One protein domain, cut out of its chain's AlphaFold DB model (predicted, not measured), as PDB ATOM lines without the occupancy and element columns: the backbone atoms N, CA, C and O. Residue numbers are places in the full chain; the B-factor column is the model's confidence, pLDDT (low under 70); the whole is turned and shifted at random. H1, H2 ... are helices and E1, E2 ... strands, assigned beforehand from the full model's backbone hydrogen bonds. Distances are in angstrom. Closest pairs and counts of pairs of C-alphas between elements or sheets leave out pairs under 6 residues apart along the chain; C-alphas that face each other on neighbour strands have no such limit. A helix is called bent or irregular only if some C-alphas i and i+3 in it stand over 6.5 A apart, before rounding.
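This is residues 51 to 115 of the 177 residues of an uncharacterized protein of Rhizobium radiobacter (UniProt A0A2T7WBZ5). The body is a small cluster of three helices whose centres make a triangle: H2, the longest, runs opposite to H1 at a small angle, and H3 folds back from the end of H2 and packs on both at a steeper slant. Residues 51 to 56, of which 55 and 56 belong to E1, stick out as an arm at one end of the long axis, while residues 84 to 89, of which 88 and 89 belong to H2, stick out at the other. The printed part has 65 residues, with one named strand and three named helices in the order E1, H1, H2, H3, and its class is mostly helix. The whole is only just loose, close to compact, with a radius of gyration of the C-alphas of 13.0 A; its elongated outline spans 46 by 24 by 19 A.

H2, residues 88 to 101, measures 20.7 A from first to last C-alpha and begins with C-alpha 88 at (41.413, 3.652, -26.010). H2 is only just irregular: C-alphas 91 and 94 are 6.7 A apart. H1 is residues 68 to 79, 15.9 A long. H3 is residues 103 to 114, 17.4 A long, and ends with C-alpha 114 at (55.643, 6.000, -16.324). E1, residues 55 to 60, is 16.7 A long and begins with C-alpha 55 at (57.497, -8.163, 7.931).

H2 and H3 form a helical hairpin with a tight link of one residue. They touch at a steep tilt of 41 degrees, opposite ways, through residues 95 to 99 and 105 to 106; the closest C-alphas, of Leu 99 and Trp 106, are 6.5 A apart. H1 and H2 are also a helical hairpin, at a shallow tilt of 15 degrees, opposite ways. They only just touch, with 3 pairs of C-alphas within 8 A, the closest being Leu 77 and Pro 94 at 7.0 A. H1 touches H3 at a steep tilt of 54 degrees, the same way, with Met 70 and Cys 105 closest at 6.1 A between C-alphas. The helix packing is mostly crossed, but only just: of the 3 pairs, 1 is at a shallow tilt. E1 is apart from H1 and H2, and its closest C-alpha to H3 is Ser 60, 6.9 A from that of Leu 108. E1 pairs with no named strand, but its residues 55 to 56 pair antiparallel with residues 51 to 52, and 59 to 60 with 64 to 65. Every O i to N i+4 pair is within hydrogen-bond range in H1, against 7 of 10 in H2 and 7 of 8 in H3.

The C-alphas farthest apart, of Asp 53 and Glu 87, are 46.2 A from each other. Without the stretches that stand free, the body of 53 residues spans 32 by 22 by 18 A. The printed part has no cut, and no link is long. Its mean pLDDT is 89.9, and no printed residue is under 70.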
ATOM      1  N   THR A  51      61.186  -2.768   6.533       87.88
ATOM      2  CA  THR A  51      61.123  -3.989   7.336       87.88
ATOM      3  C   THR A  51      60.744  -3.590   8.753       87.88
ATOM      4  O   THR A  51      61.452  -2.800   9.376       87.88
ATOM      5  N   LEU A  52      59.613  -4.094   9.239       83.12
ATOM      6  CA  LEU A  52      59.104  -3.825  10.583       83.12
ATOM      7  C   LEU A  52      58.723  -5.163  11.211       83.12
ATOM      8  O   LEU A  52      57.951  -5.908  10.621       83.12
ATOM      9  N   ASP A  53      59.317  -5.495  12.357       85.88
ATOM     10  CA  ASP A  53      59.061  -6.747  13.090       85.88
ATOM     11  C   ASP A  53      59.208  -8.033  12.247       85.88
ATOM     12  O   ASP A  53      58.529  -9.032  12.467       85.88
ATOM     13  N   GLY A  54      60.113  -8.019  11.261       82.44
ATOM     14  CA  GLY A  54      60.339  -9.142  10.340       82.44
ATOM     15  C   GLY A  54      59.382  -9.193   9.143       82.44
ATOM     16  O   GLY A  54      59.608  -9.982   8.228       82.44
ATOM     17  N   GLU A  55      58.371  -8.325   9.092       85.75
ATOM     18  CA  GLU A  55      57.497  -8.163   7.931       85.75
ATOM     19  C   GLU A  55      58.066  -7.139   6.950       85.75
ATOM     20  O   GLU A  55      58.489  -6.041   7.327       85.75
ATOM     21  N   VAL A  56      58.022  -7.474   5.661       89.88
ATOM     22  CA  VAL A  56      58.377  -6.547   4.584       89.88
ATOM     23  C   VAL A  56      57.123  -5.813   4.118       89.88
ATOM     24  O   VAL A  56      56.115  -6.430   3.779       89.88
ATOM     25  N   ARG A  57      57.194  -4.481   4.067       92.62
ATOM     26  CA  ARG A  57      56.134  -3.609   3.551       92.62
ATOM     27  C   ARG A  57      56.655  -2.761   2.406       92.62
ATOM     28  O   ARG A  57      57.751  -2.209   2.475       92.62
ATOM     29  N   PHE A  58      55.827  -2.621   1.380       94.50
ATOM     30  CA  PHE A  58      56.136  -1.839   0.191       94.50
ATOM     31  C   PHE A  58      55.221  -0.624   0.115       94.50
ATOM     32  O   PHE A  58      54.009  -0.729   0.311       94.50
ATOM     33  N   VAL A  59      55.804   0.534  -0.169       94.00
ATOM     34  CA  VAL A  59      55.100   1.813  -0.246       94.00
ATOM     35  C   VAL A  59      55.404   2.456  -1.589       94.00
ATOM     36  O   VAL A  59      56.563   2.666  -1.945       94.00
ATOM     37  N   SER A  60      54.359   2.795  -2.335       93.81
ATOM     38  CA  SER A  60      54.472   3.692  -3.480       93.81
ATOM     39  C   SER A  60      54.269   5.131  -3.018       93.81
ATOM     40  O   SER A  60      53.393   5.431  -2.204       93.81
ATOM     41  N   LYS A  61      55.068   6.046  -3.573       89.50
ATOM     42  CA  LYS A  61      55.006   7.474  -3.240       89.50
ATOM     43  C   LYS A  61      53.642   8.093  -3.555       89.50
ATOM     44  O   LYS A  61      53.232   9.017  -2.862       89.50
ATOM     45  N   SER A  62      52.947   7.609  -4.586       89.31
ATOM     46  CA  SER A  62      51.679   8.200  -5.027       89.31
ATOM     47  C   SER A  62      50.448   7.612  -4.351       89.31
ATOM     48  O   SER A  62      49.445   8.319  -4.248       89.31
ATOM     49  N   CYS A  63      50.486   6.350  -3.908       89.38
ATOM     50  CA  CYS A  63      49.306   5.641  -3.408       89.38
ATOM     51  C   CYS A  63      49.425   5.144  -1.959       89.38
ATOM     52  O   CYS A  63      48.412   4.748  -1.391       89.38
ATOM     53  N   GLY A  64      50.610   5.208  -1.344       92.69
ATOM     54  CA  GLY A  64      50.845   4.706   0.008       92.69
ATOM     55  C   GLY A  64      51.210   3.222   0.026       92.69
ATOM     56  O   GLY A  64      51.931   2.742  -0.849       92.69
ATOM     57  N   VAL A  65      50.765   2.504   1.060       92.94
ATOM     58  CA  VAL A  65      51.066   1.076   1.246       92.94
ATOM     59  C   VAL A  65      50.456   0.261   0.108       92.94
ATOM     60  O   VAL A  65      49.273   0.397  -0.181       92.94
ATOM     61  N   VAL A  66      51.263  -0.595  -0.518       93.62
ATOM     62  CA  VAL A  66      50.821  -1.525  -1.560       93.62
ATOM     63  C   VAL A  66      50.523  -2.868  -0.907       93.62
ATOM     64  O   VAL A  66      51.439  -3.628  -0.592       93.62
ATOM     65  N   ASP A  67      49.244  -3.148  -0.679       89.62
ATOM     66  CA  ASP A  67      48.796  -4.374  -0.026       89.62
ATOM     67  C   ASP A  67      48.445  -5.501  -1.025       89.62
ATOM     68  O   ASP A  67      48.615  -5.404  -2.252       89.62
ATOM     69  N   ASN A  68      47.950  -6.621  -0.492       88.62
ATOM     70  CA  ASN A  68      47.522  -7.764  -1.297       88.62
ATOM     71  C   ASN A  68      46.319  -7.453  -2.197       88.62
ATOM     72  O   ASN A  68      46.199  -8.056  -3.266       88.62
ATOM     73  N   ARG A  69      45.439  -6.531  -1.796       89.69
ATOM     74  CA  ARG A  69      44.266  -6.143  -2.586       89.69
ATOM     75  C   ARG A  69      44.704  -5.313  -3.784       89.69
ATOM     76  O   ARG A  69      44.460  -5.731  -4.912       89.69
ATOM     77  N   MET A  70      45.464  -4.244  -3.548       91.00
ATOM     78  CA  MET A  70      46.032  -3.393  -4.592       91.00
ATOM     79  C   MET A  70      46.851  -4.205  -5.593       91.00
ATOM     80  O   MET A  70      46.631  -4.127  -6.799       91.00
ATOM     81  N   SER A  71      47.778  -5.038  -5.107       92.19
ATOM     82  CA  SER A  71      48.605  -5.857  -5.999       92.19
ATOM     83  C   SER A  71      47.782  -6.867  -6.805       92.19
ATOM     84  O   SER A  71      48.126  -7.133  -7.954       92.19
ATOM     85  N   SER A  72      46.696  -7.417  -6.247       91.75
ATOM     86  CA  SER A  72      45.772  -8.299  -6.977       91.75
ATOM     87  C   SER A  72      44.974  -7.555  -8.035       91.75
ATOM     88  O   SER A  72      44.891  -8.047  -9.155       91.75
ATOM     89  N   ASN A  73      44.455  -6.374  -7.708       91.81
ATOM     90  CA  ASN A  73      43.695  -5.537  -8.629       91.81
ATOM     91  C   ASN A  73      44.544  -5.140  -9.843       91.81
ATOM     92  O   ASN A  73      44.134  -5.353 -10.982       91.81
ATOM     93  N   ILE A  74      45.775  -4.667  -9.608       92.19
ATOM     94  CA  ILE A  74      46.710  -4.348 -10.694       92.19
ATOM     95  C   ILE A  74      47.046  -5.595 -11.516       92.19
ATOM     96  O   ILE A  74      47.039  -5.534 -12.739       92.19
ATOM     97  N   LEU A  75      47.323  -6.737 -10.880       92.25
ATOM     98  CA  LEU A  75      47.600  -7.974 -11.619       92.25
ATOM     99  C   LEU A  75      46.405  -8.439 -12.456       92.25
ATOM    100  O   LEU A  75      46.616  -8.916 -13.561       92.25
ATOM    101  N   SER A  76      45.180  -8.303 -11.948       91.19
ATOM    102  CA  SER A  76      43.967  -8.655 -12.688       91.19
ATOM    103  C   SER A  76      43.807  -7.787 -13.930       91.19
ATOM    104  O   SER A  76      43.508  -8.311 -14.996       91.19
ATOM    105  N   LEU A  77      44.059  -6.482 -13.803       90.06
ATOM    106  CA  LEU A  77      44.012  -5.550 -14.925       90.06
ATOM    107  C   LEU A  77      45.066  -5.892 -15.990       90.06
ATOM    108  O   LEU A  77      44.742  -5.991 -17.168       90.06
ATOM    109  N   LEU A  78      46.318  -6.112 -15.568       88.81
ATOM    110  CA  LEU A  78      47.428  -6.428 -16.474       88.81
ATOM    111  C   LEU A  78      47.238  -7.782 -17.171       88.81
ATOM    112  O   LEU A  78      47.487  -7.903 -18.361       88.81
ATOM    113  N   SER A  79      46.781  -8.803 -16.445       89.06
ATOM    114  CA  SER A  79      46.512 -10.126 -17.025       89.06
ATOM    115  C   SER A  79      45.241 -10.162 -17.877       89.06
ATOM    116  O   SER A  79      45.051 -11.109 -18.634       89.06
ATOM    117  N   GLY A  80      44.360  -9.168 -17.732       87.06
ATOM    118  CA  GLY A  80      43.117  -9.044 -18.488       87.06
ATOM    119  C   GLY A  80      43.297  -8.515 -19.912       87.06
ATOM    120  O   GLY A  80      42.310  -8.432 -20.632       87.06
ATOM    121  N   GLY A  81      44.521  -8.167 -20.324       85.75
ATOM    122  CA  GLY A  81      44.793  -7.660 -21.669       85.75
ATOM    123  C   GLY A  81      44.541  -6.161 -21.840       85.75
ATOM    124  O   GLY A  81      44.528  -5.669 -22.963       85.75
ATOM    125  N   ALA A  82      44.301  -5.422 -20.749       86.62
ATOM    126  CA  ALA A  82      43.927  -4.012 -20.836       86.62
ATOM    127  C   ALA A  82      45.014  -3.160 -21.514       86.62
ATOM    128  O   ALA A  82      44.691  -2.246 -22.263       86.62
ATOM    129  N   LEU A  83      46.301  -3.455 -21.279       86.38
ATOM    130  CA  LEU A  83      47.412  -2.713 -21.893       86.38
ATOM    131  C   LEU A  83      47.628  -3.058 -23.371       86.38
ATOM    132  O   LEU A  83      48.305  -2.316 -24.078       86.38
ATOM    133  N   GLU A  84      47.076  -4.179 -23.814       90.12
ATOM    134  CA  GLU A  84      47.145  -4.689 -25.177       90.12
ATOM    135  C   GLU A  84      45.916  -4.294 -26.010       90.12
ATOM    136  O   GLU A  84      45.842  -4.660 -27.182       90.12
ATOM    137  N   ALA A  85      44.966  -3.560 -25.422       91.38
ATOM    138  CA  ALA A  85      43.767  -3.092 -26.101       91.38
ATOM    139  C   ALA A  85      44.111  -2.201 -27.307       91.38
ATOM    140  O   ALA A  85      44.959  -1.307 -27.222       91.38
ATOM    141  N   GLU A  86      43.431  -2.433 -28.432       92.94
ATOM    142  CA  GLU A  86      43.625  -1.646 -29.657       92.94
ATOM    143  C   GLU A  86      42.924  -0.285 -29.564       92.94
ATOM    144  O   GLU A  86      43.422   0.717 -30.082       92.94
ATOM    145  N   GLU A  87      41.789  -0.242 -28.861       94.12
ATOM    146  CA  GLU A  87      40.965   0.950 -28.696       94.12
ATOM    147  C   GLU A  87      41.132   1.575 -27.307       94.12
ATOM    148  O   GLU A  87      41.148   0.908 -26.271       94.12
ATOM    149  N   VAL A  88      41.187   2.908 -27.263       92.56
ATOM    150  CA  VAL A  88      41.413   3.652 -26.010       92.56
ATOM    151  C   VAL A  88      40.312   3.418 -24.972       92.56
ATOM    152  O   VAL A  88      40.582   3.444 -23.772       92.56
ATOM    153  N   LEU A  89      39.074   3.200 -25.422       92.62
ATOM    154  CA  LEU A  89      37.944   2.947 -24.531       92.62
ATOM    155  C   LEU A  89      38.035   1.556 -23.900       92.62
ATOM    156  O   LEU A  89      37.809   1.440 -22.702       92.62
ATOM    157  N   GLU A  90      38.469   0.548 -24.656       91.44
ATOM    158  CA  GLU A  90      38.690  -0.813 -24.146       91.44
ATOM    159  C   GLU A  90      39.809  -0.853 -23.093       91.44
ATOM    160  O   GLU A  90      39.722  -1.589 -22.113       91.44
ATOM    161  N   PHE A  91      40.836  -0.005 -23.237       90.50
ATOM    162  CA  PHE A  91      41.834   0.215 -22.185       90.50
ATOM    163  C   PHE A  91      41.239   0.931 -20.957       90.50
ATOM    164  O   PHE A  91      41.559   0.594 -19.813       90.50
ATOM    165  N   ALA A  92      40.398   1.946 -21.175       91.56
ATOM    166  CA  ALA A  92      39.905   2.827 -20.118       91.56
ATOM    167  C   ALA A  92      38.805   2.198 -19.250       91.56
ATOM    168  O   ALA A  92      38.816   2.400 -18.038       91.56
ATOM    169  N   GLU A  93      37.872   1.447 -19.836       92.00
ATOM    170  CA  GLU A  93      36.737   0.817 -19.142       92.00
ATOM    171  C   GLU A  93      37.140   0.022 -17.885       92.00
ATOM    172  O   GLU A  93      36.688   0.388 -16.795       92.00
ATOM    173  N   PRO A  94      38.051  -0.971 -17.951       90.81
ATOM    174  CA  PRO A  94      38.425  -1.747 -16.767       90.81
ATOM    175  C   PRO A  94      39.177  -0.908 -15.719       90.81
ATOM    176  O   PRO A  94      39.185  -1.236 -14.531       90.81
ATOM    177  N   ILE A  95      39.808   0.198 -16.128       90.62
ATOM    178  CA  ILE A  95      40.458   1.140 -15.210       90.62
ATOM    179  C   ILE A  95      39.420   2.004 -14.498       90.62
ATOM    180  O   ILE A  95      39.574   2.258 -13.304       90.62
ATOM    181  N   LEU A  96      38.378   2.453 -15.202       90.94
ATOM    182  CA  LEU A  96      37.277   3.221 -14.622       90.94
ATOM    183  C   LEU A  96      36.511   2.388 -13.589       90.94
ATOM    184  O   LEU A  96      36.298   2.857 -12.473       90.94
ATOM    185  N   GLU A  97      36.209   1.127 -13.902       89.00
ATOM    186  CA  GLU A  97      35.599   0.196 -12.942       89.00
ATOM    187  C   GLU A  97      36.470   0.012 -11.689       89.00
ATOM    188  O   GLU A  97      35.981   0.019 -10.556       89.00
ATOM    189  N   LEU A  98      37.790  -0.099 -11.874       86.75
ATOM    190  CA  LEU A  98      38.730  -0.198 -10.762       86.75
ATOM    191  C   LEU A  98      38.818   1.104  -9.949       86.75
ATOM    192  O   LEU A  98      38.994   1.057  -8.730       86.75
ATOM    193  N   LEU A  99      38.714   2.262 -10.601       85.50
ATOM    194  CA  LEU A  99      38.741   3.580  -9.967       85.50
ATOM    195  C   LEU A  99      37.547   3.806  -9.041       85.50
ATOM    196  O   LEU A  99      37.742   4.348  -7.948       85.50
ATOM    197  N   ASP A 100      36.358   3.363  -9.453       83.25
ATOM    198  CA  ASP A 100      35.138   3.439  -8.642       83.25
ATOM    199  C   ASP A 100      35.271   2.631  -7.342       83.25
ATOM    200  O   ASP A 100      34.756   3.028  -6.294       83.25
ATOM    201  N   ALA A 101      36.016   1.521  -7.385       80.31
ATOM    202  CA  ALA A 101      36.298   0.698  -6.213       80.31
ATOM    203  C   ALA A 101      37.479   1.223  -5.371       80.31
ATOM    204  O   ALA A 101      37.425   1.197  -4.138       80.31
ATOM    205  N   GLU A 102      38.570   1.654  -6.014       83.19
ATOM    206  CA  GLU A 102      39.834   1.972  -5.349       83.19
ATOM    207  C   GLU A 102      40.702   2.972  -6.145       83.19
ATOM    208  O   GLU A 102      41.643   2.614  -6.858       83.19
ATOM    209  N   ALA A 103      40.467   4.273  -5.944       84.06
ATOM    210  CA  ALA A 103      41.194   5.355  -6.628       84.06
ATOM    211  C   ALA A 103      42.735   5.342  -6.445       84.06
ATOM    212  O   ALA A 103      43.479   5.948  -7.224       84.06
ATOM    213  N   SER A 104      43.260   4.682  -5.405       88.19
ATOM    214  CA  SER A 104      44.705   4.462  -5.209       88.19
ATOM    215  C   SER A 104      45.314   3.529  -6.258       88.19
ATOM    216  O   SER A 104      46.489   3.710  -6.586       88.19
ATOM    217  N   CYS A 105      44.545   2.592  -6.822       90.00
ATOM    218  CA  CYS A 105      45.038   1.661  -7.836       90.00
ATOM    219  C   CYS A 105      45.469   2.382  -9.116       90.00
ATOM    220  O   CYS A 105      46.539   2.087  -9.642       90.00
ATOM    221  N   TRP A 106      44.722   3.387  -9.578       90.62
ATOM    222  CA  TRP A 106      45.134   4.172 -10.748       90.62
ATOM    223  C   TRP A 106      46.453   4.913 -10.530       90.62
ATOM    224  O   TRP A 106      47.323   4.899 -11.397       90.62
ATOM    225  N   ARG A 107      46.637   5.529  -9.354       91.81
ATOM    226  CA  ARG A 107      47.895   6.218  -9.015       91.81
ATOM    227  C   ARG A 107      49.083   5.257  -9.083       91.81
ATOM    228  O   ARG A 107      50.107   5.603  -9.663       91.81
ATOM    229  N   LEU A 108      48.907   4.042  -8.560       93.25
ATOM    230  CA  LEU A 108      49.909   2.984  -8.644       93.25
ATOM    231  C   LEU A 108      50.159   2.524 -10.087       93.25
ATOM    232  O   LEU A 108      51.314   2.432 -10.494       93.25
ATOM    233  N   LEU A 109      49.103   2.249 -10.858       92.56
ATOM    234  CA  LEU A 109      49.211   1.817 -12.254       92.56
ATOM    235  C   LEU A 109      49.964   2.846 -13.099       92.56
ATOM    236  O   LEU A 109      50.911   2.502 -13.796       92.56
ATOM    237  N   ARG A 110      49.570   4.117 -12.995       91.50
ATOM    238  CA  ARG A 110      50.215   5.223 -13.701       91.50
ATOM    239  C   ARG A 110      51.700   5.304 -13.361       91.50
ATOM    240  O   ARG A 110      52.517   5.442 -14.264       91.50
ATOM    241  N   ASP A 111      52.057   5.216 -12.081       92.38
ATOM    242  CA  ASP A 111      53.460   5.246 -11.668       92.38
ATOM    243  C   ASP A 111      54.246   4.056 -12.239       92.38
ATOM    244  O   ASP A 111      55.385   4.236 -12.653       92.38
ATOM    245  N   LEU A 112      53.642   2.864 -12.306       92.81
ATOM    246  CA  LEU A 112      54.253   1.681 -12.916       92.81
ATOM    247  C   LEU A 112      54.454   1.821 -14.430       92.81
ATOM    248  O   LEU A 112      55.448   1.320 -14.939       92.81
ATOM    249  N   ILE A 113      53.536   2.482 -15.138       91.25
ATOM    250  CA  ILE A 113      53.647   2.722 -16.587       91.25
ATOM    251  C   ILE A 113      54.702   3.794 -16.887       91.25
ATOM    252  O   ILE A 113      55.432   3.687 -17.866       91.25
ATOM    253  N   MET A 114      54.777   4.843 -16.063       92.12
ATOM    254  CA  MET A 114      55.643   6.000 -16.324       92.12
ATOM    255  C   MET A 114      57.066   5.862 -15.775       92.12
ATOM    256  O   MET A 114      57.885   6.760 -15.974       92.12
ATOM    257  N   VAL A 115      57.362   4.796 -15.035       92.75
ATOM    258  CA  VAL A 115      58.692   4.607 -14.464       92.75
ATOM    259  C   VAL A 115      59.695   4.181 -15.538       92.75
ATOM    260  O   VAL A 115      59.394   3.353 -16.391       92.75
TER     261      VAL A 115